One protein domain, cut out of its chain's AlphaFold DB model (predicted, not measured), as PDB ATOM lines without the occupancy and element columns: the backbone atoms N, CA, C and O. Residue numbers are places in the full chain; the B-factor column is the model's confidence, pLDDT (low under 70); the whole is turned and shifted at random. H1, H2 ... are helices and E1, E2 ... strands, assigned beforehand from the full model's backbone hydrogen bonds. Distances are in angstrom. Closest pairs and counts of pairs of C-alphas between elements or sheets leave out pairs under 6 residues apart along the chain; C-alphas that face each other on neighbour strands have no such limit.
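AT A GLANCE: This is residues 256 to 297 and 305 to 312 of the 356 residues of the protein "RING-type domain-containing protein" of Pterula gracilis (UniProt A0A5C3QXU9). With little regular structure, this is mostly loop, with one short helix, H1, along one side: a long loop, residues 271 to 297, runs on from H1, turns near residue 276 and folds back. The short strands E1 and E2 are near each other at the end away from that turn. The printed part has 50 residues, with E1, H1 and E2 in that order; the class is mixed, with 15 residues in named elements. It is compact, with a radius of gyration of the C-alphas of 10.8 A, yet elongated, spanning 32 by 20 by 19 A.

IN THESE COORDINATES: H1, residues 262 to 270, is 12.3 A long and begins at C-alpha 262 (29.391, -19.413, -0.903). E1 is residues 259 to 261. E2, residues 309 to 311, ends at C-alpha 311 (33.074, -26.709, -2.478).

HOW THE PARTS SIT: Every O i to N i+4 pair of H1 is within hydrogen-bond range. A tight link joins E1 to H1, and they meet only through it. The closest C-alphas of H1 and E2, Ala 265 and Phe 309, are 7.8 A apart. E1 and E2 each pair with no named strand.

THE WHOLE: The C-alphas farthest apart, Ala 276 and Cys 312, are 32.8 A apart. Residues 298 to 304 are cut out, leaving 11.3 A between C-alphas 297 and 305. No printed residue is under pLDDT 70.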
ATOM      1  N   CYS A 256      21.630 -32.685  -2.027       96.44
ATOM      2  CA  CYS A 256      20.951 -32.591  -3.330       96.44
ATOM      3  C   CYS A 256      21.823 -32.101  -4.493       96.44
ATOM      4  O   CYS A 256      21.358 -32.100  -5.629       96.44
ATOM      5  N   GLY A 257      23.055 -31.655  -4.240       95.75
ATOM      6  CA  GLY A 257      24.007 -31.227  -5.267       95.75
ATOM      7  C   GLY A 257      23.753 -29.850  -5.893       95.75
ATOM      8  O   GLY A 257      24.595 -29.388  -6.659       95.75
ATOM      9  N   HIS A 258      22.650 -29.159  -5.572       97.12
ATOM     10  CA  HIS A 258      22.399 -27.801  -6.079       97.12
ATOM     11  C   HIS A 258      23.471 -26.825  -5.593       97.12
ATOM     12  O   HIS A 258      23.794 -26.815  -4.401       97.12
ATOM     13  N   ALA A 259      23.992 -26.011  -6.515       97.38
ATOM     14  CA  ALA A 259      25.098 -25.096  -6.278       97.38
ATOM     15  C   ALA A 259      24.648 -23.633  -6.170       97.38
ATOM     16  O   ALA A 259      23.750 -23.181  -6.880       97.38
ATOM     17  N   PHE A 260      25.313 -22.892  -5.289       97.75
ATOM     18  CA  PHE A 260      25.078 -21.476  -5.024       97.75
ATOM     19  C   PHE A 260      26.403 -20.766  -4.743       97.75
ATOM     20  O   PHE A 260      27.418 -21.418  -4.487       97.75
ATOM     21  N   CYS A 261      26.407 -19.431  -4.732       97.81
ATOM     22  CA  CYS A 261      27.548 -18.679  -4.209       97.81
ATOM     23  C   CYS A 261      27.777 -19.038  -2.734       97.81
ATOM     24  O   CYS A 261      26.800 -19.177  -1.988       97.81
ATOM     25  N   ALA A 262      29.037 -19.107  -2.294       96.25
ATOM     26  CA  ALA A 262      29.391 -19.413  -0.903       96.25
ATOM     27  C   ALA A 262      28.600 -18.554   0.101       96.25
ATOM     28  O   ALA A 262      27.928 -19.069   0.997       96.25
ATOM     29  N   LEU A 263      28.596 -17.233  -0.105       96.50
ATOM     30  CA  LEU A 263      27.890 -16.285   0.760       96.50
ATOM     31  C   LEU A 263      26.368 -16.449   0.717       96.50
ATOM     32  O   LEU A 263      25.712 -16.278   1.742       96.50
ATOM     33  N   CYS A 264      25.791 -16.789  -0.438       97.75
ATOM     34  CA  CYS A 264      24.353 -17.038  -0.546       97.75
ATOM     35  C   CYS A 264      23.959 -18.298   0.231       97.75
ATOM     36  O   CYS A 264      22.999 -18.262   0.998       97.75
ATOM     37  N   ALA A 265      24.724 -19.385   0.079       96.69
ATOM     38  CA  ALA A 265      24.516 -20.628   0.821       96.69
ATOM     39  C   ALA A 265      24.593 -20.398   2.338       96.69
ATOM     40  O   ALA A 265      23.693 -20.816   3.068       96.69
ATOM     41  N   LEU A 266      25.613 -19.667   2.800       95.75
ATOM     42  CA  LEU A 266      25.788 -19.334   4.216       95.75
ATOM     43  C   LEU A 266      24.651 -18.453   4.747       95.75
ATOM     44  O   LEU A 266      24.072 -18.778   5.780       95.75
ATOM     45  N   LYS A 267      24.288 -17.374   4.039       96.62
ATOM     46  CA  LYS A 267      23.178 -16.490   4.436       96.62
ATOM     47  C   LYS A 267      21.866 -17.257   4.559       96.62
ATOM     48  O   LYS A 267      21.169 -17.106   5.556       96.62
ATOM     49  N   HIS A 268      21.549 -18.104   3.578       96.38
ATOM     50  CA  HIS A 268      20.349 -18.937   3.617       96.38
ATOM     51  C   HIS A 268      20.359 -19.882   4.818       96.38
ATOM     52  O   HIS A 268      19.386 -19.950   5.565       96.38
ATOM     53  N   PHE A 269      21.480 -20.556   5.062       95.50
ATOM     54  CA  PHE A 269      21.601 -21.510   6.158       95.50
ATOM     55  C   PHE A 269      21.504 -20.872   7.549       95.50
ATOM     56  O   PHE A 269      20.815 -21.395   8.427       95.50
ATOM     57  N   PHE A 270      22.142 -19.718   7.745       95.00
ATOM     58  CA  PHE A 270      22.081 -18.986   9.009       95.00
ATOM     59  C   PHE A 270      20.804 -18.158   9.181       95.00
ATOM     60  O   PHE A 270      20.482 -17.807  10.309       95.00
ATOM     61  N   SER A 271      20.019 -17.917   8.124       95.25
ATOM     62  CA  SER A 271      18.720 -17.223   8.242       95.25
ATOM     63  C   SER A 271      17.702 -17.955   9.123       95.25
ATOM     64  O   SER A 271      16.734 -17.357   9.583       95.25
ATOM     65  N   ARG A 272      17.915 -19.256   9.350       94.00
ATOM     66  CA  ARG A 272      17.079 -20.121  10.195       94.00
ATOM     67  C   ARG A 272      17.689 -20.393  11.568       94.00
ATOM     68  O   ARG A 272      17.128 -21.169  12.338       94.00
ATOM     69  N   LEU A 273      18.841 -19.795  11.865       93.75
ATOM     70  CA  LEU A 273      19.458 -19.883  13.180       93.75
ATOM     71  C   LEU A 273      18.710 -18.948  14.133       93.75
ATOM     72  O   LEU A 273      18.594 -17.754  13.866       93.75
ATOM     73  N   HIS A 274      18.205 -19.471  15.247       94.38
ATOM     74  CA  HIS A 274      17.511 -18.637  16.220       94.38
ATOM     75  C   HIS A 274      18.523 -17.790  17.003       94.38
ATOM     76  O   HIS A 274      19.364 -18.330  17.720       94.38
ATOM     77  N   GLU A 275      18.434 -16.463  16.889       94.44
ATOM     78  CA  GLU A 275      19.414 -15.535  17.477       94.44
ATOM     79  C   GLU A 275      19.542 -15.670  19.001       94.44
ATOM     80  O   GLU A 275      20.637 -15.531  19.539       94.44
ATOM     81  N   ALA A 276      18.446 -15.982  19.707       95.25
ATOM     82  CA  ALA A 276      18.452 -16.021  21.168       95.25
ATOM     83  C   ALA A 276      19.126 -17.275  21.752       95.25
ATOM     84  O   ALA A 276      19.731 -17.194  22.818       95.25
ATOM     85  N   CYS A 277      19.015 -18.434  21.091       93.75
ATOM     86  CA  CYS A 277      19.584 -19.693  21.597       93.75
ATOM     87  C   CYS A 277      20.742 -20.241  20.755       93.75
ATOM     88  O   CYS A 277      21.427 -21.156  21.205       93.75
ATOM     89  N   GLY A 278      20.977 -19.708  19.554       90.25
ATOM     90  CA  GLY A 278      22.049 -20.157  18.668       90.25
ATOM     91  C   GLY A 278      21.865 -21.579  18.126       90.25
ATOM     92  O   GLY A 278      22.853 -22.201  17.737       90.25
ATOM     93  N   SER A 279      20.633 -22.098  18.101       89.94
ATOM     94  CA  SER A 279      20.295 -23.406  17.529       89.94
ATOM     95  C   SER A 279      19.259 -23.291  16.405       89.94
ATOM     96  O   SER A 279      18.585 -22.269  16.241       89.94
ATOM     97  N   TRP A 280      19.166 -24.340  15.586       92.56
ATOM     98  CA  TRP A 280      18.162 -24.460  14.531       92.56
ATOM     99  C   TRP A 280      16.949 -25.209  15.084       92.56
ATOM    100  O   TRP A 280      17.014 -26.411  15.325       92.56
ATOM    101  N   HIS A 281      15.837 -24.504  15.286       89.31
ATOM    102  CA  HIS A 281      14.562 -25.128  15.671       89.31
ATOM    103  C   HIS A 281      13.747 -25.602  14.459       89.31
ATOM    104  O   HIS A 281      12.789 -26.358  14.606       89.31
ATOM    105  N   GLU A 282      14.138 -25.168  13.262       92.69
ATOM    106  CA  GLU A 282      13.525 -25.538  11.992       92.69
ATOM    107  C   GLU A 282      14.561 -26.207  11.089       92.69
ATOM    108  O   GLU A 282      15.746 -25.869  11.113       92.69
ATOM    109  N   HIS A 283      14.104 -27.146  10.259       92.56
ATOM    110  CA  HIS A 283      14.949 -27.723   9.221       92.56
ATOM    111  C   HIS A 283      15.273 -26.653   8.174       92.56
ATOM    112  O   HIS A 283      14.416 -25.856   7.788       92.56
ATOM    113  N   VAL A 284      16.519 -26.639   7.707       95.31
ATOM    114  CA  VAL A 284      16.920 -25.793   6.582       95.31
ATOM    115  C   VAL A 284      16.775 -26.609   5.309       95.31
ATOM    116  O   VAL A 284      17.419 -27.643   5.175       95.31
ATOM    117  N   ASP A 285      15.975 -26.127   4.363       97.25
ATOM    118  CA  ASP A 285      15.751 -26.801   3.085       97.25
ATOM    119  C   ASP A 285      16.500 -26.116   1.941       97.25
ATOM    120  O   ASP A 285      16.734 -24.905   1.952       97.25
ATOM    121  N   CYS A 286      16.836 -26.873   0.897       97.75
ATOM    122  CA  CYS A 286      17.373 -26.312  -0.340       97.75
ATOM    123  C   CYS A 286      16.356 -25.358  -1.014       97.75
ATOM    124  O   CYS A 286      15.240 -25.797  -1.300       97.75
ATOM    125  N   PRO A 287      16.724 -24.111  -1.390       97.56
ATOM    126  CA  PRO A 287      15.816 -23.180  -2.072       97.56
ATOM    127  C   PRO A 287      15.262 -23.686  -3.409       97.56
ATOM    128  O   PRO A 287      14.187 -23.264  -3.823       97.56
ATOM    129  N   VAL A 288      15.985 -24.585  -4.084       97.62
ATOM    130  CA  VAL A 288      15.618 -25.081  -5.419       97.62
ATOM    131  C   VAL A 288      14.696 -26.295  -5.328       97.62
ATOM    132  O   VAL A 288      13.605 -26.293  -5.891       97.62
ATOM    133  N   CYS A 289      15.110 -27.339  -4.606       97.88
ATOM    134  CA  CYS A 289      14.401 -28.625  -4.589       97.88
ATOM    135  C   CYS A 289      13.699 -28.951  -3.269       97.88
ATOM    136  O   CYS A 289      13.053 -29.991  -3.174       97.88
ATOM    137  N   ARG A 290      13.834 -28.095  -2.248       97.25
ATOM    138  CA  ARG A 290      13.308 -28.310  -0.890       97.25
ATOM    139  C   ARG A 290      13.794 -29.596  -0.211       97.25
ATOM    140  O   ARG A 290      13.163 -30.081   0.717       97.25
ATOM    141  N   CYS A 291      14.909 -30.165  -0.672       97.56
ATOM    142  CA  CYS A 291      15.563 -31.270   0.020       97.56
ATOM    143  C   CYS A 291      16.130 -30.760   1.359       97.56
ATOM    144  O   CYS A 291      16.815 -29.727   1.338       97.56
ATOM    145  N   PRO A 292      15.874 -31.448   2.487       96.00
ATOM    146  CA  PRO A 292      16.391 -31.032   3.784       96.00
ATOM    147  C   PRO A 292      17.923 -31.096   3.804       96.00
ATOM    148  O   PRO A 292      18.546 -32.003   3.240       96.00
ATOM    149  N   LEU A 293      18.543 -30.105   4.437       94.69
ATOM    150  CA  LEU A 293      19.985 -30.050   4.653       94.69
ATOM    151  C   LEU A 293      20.351 -30.766   5.954       94.69
ATOM    152  O   LEU A 293      19.607 -30.729   6.934       94.69
ATOM    153  N   LEU A 294      21.521 -31.404   5.971       90.38
ATOM    154  CA  LEU A 294      22.058 -32.013   7.184       90.38
ATOM    155  C   LEU A 294      22.447 -30.904   8.169       90.38
ATOM    156  O   LEU A 294      23.328 -30.093   7.882       90.38
ATOM    157  N   LEU A 295      21.777 -30.859   9.320       88.31
ATOM    158  CA  LEU A 295      22.141 -29.946  10.396       88.31
ATOM    159  C   LEU A 295      23.406 -30.475  11.096       88.31
ATOM    160  O   LEU A 295      23.449 -31.656  11.449       88.31
ATOM    161  N   PRO A 296      24.437 -29.637  11.303       83.81
ATOM    162  CA  PRO A 296      25.601 -30.022  12.084       83.81
ATOM    163  C   PRO A 296      25.177 -30.411  13.498       83.81
ATOM    164  O   PRO A 296      24.380 -29.702  14.114       83.81
ATOM    165  N   GLU A 297      25.759 -31.479  14.042       82.31
ATOM    166  CA  GLU A 297      25.570 -31.823  15.452       82.31
ATOM    167  C   GLU A 297      25.917 -30.624  16.355       82.31
ATOM    168  O   GLU A 297      26.870 -29.877  16.102       82.31
ATOM    169  N   SER A 305      33.930 -32.071   7.987       81.38
ATOM    170  CA  SER A 305      33.065 -32.890   7.126       81.38
ATOM    171  C   SER A 305      31.582 -32.861   7.505       81.38
ATOM    172  O   SER A 305      30.773 -33.384   6.746       81.38
ATOM    173  N   THR A 306      31.213 -32.317   8.670       84.25
ATOM    174  CA  THR A 306      29.800 -32.201   9.074       84.25
ATOM    175  C   THR A 306      29.147 -30.931   8.537       84.25
ATOM    176  O   THR A 306      27.960 -30.707   8.762       84.25
ATOM    177  N   PHE A 307      29.901 -30.096   7.814       88.31
ATOM    178  CA  PHE A 307      29.354 -28.910   7.180       88.31
ATOM    179  C   PHE A 307      28.504 -29.303   5.956       88.31
ATOM    180  O   PHE A 307      28.960 -30.087   5.122       88.31
ATOM    181  N   PRO A 308      27.282 -28.763   5.799       91.81
ATOM    182  CA  PRO A 308      26.360 -29.174   4.734       91.81
ATOM    183  C   PRO A 308      26.755 -28.672   3.337       91.81
ATOM    184  O   PRO A 308      26.059 -28.969   2.361       91.81
ATOM    185  N   PHE A 309      27.851 -27.917   3.224       94.44
ATOM    186  CA  PHE A 309      28.351 -27.378   1.963       94.44
ATOM    187  C   PHE A 309      29.620 -28.092   1.536       94.44
ATOM    188  O   PHE A 309      30.569 -28.223   2.308       94.44
ATOM    189  N   VAL A 310      29.663 -28.473   0.266       94.69
ATOM    190  CA  VAL A 310      30.861 -28.996  -0.380       94.69
ATOM    191  C   VAL A 310      31.265 -28.025  -1.475       94.69
ATOM    192  O   VAL A 310      30.463 -27.690  -2.352       94.69
ATOM    193  N   ARG A 311      32.519 -27.570  -1.434       94.44
ATOM    194  CA  ARG A 311      33.074 -26.709  -2.478       94.44
ATOM    195  C   ARG A 311      33.094 -27.452  -3.811       94.44
ATOM    196  O   ARG A 311      33.641 -28.550  -3.915       94.44
ATOM    197  N   CYS A 312      32.544 -26.837  -4.850       92.25
ATOM    198  CA  CYS A 312      32.509 -27.417  -6.187       92.25
ATOM    199  C   CYS A 312      33.744 -26.986  -6.982       92.25
ATOM    200  O   CYS A 312      33.671 -26.078  -7.809       92.25
TER     201      CYS A 312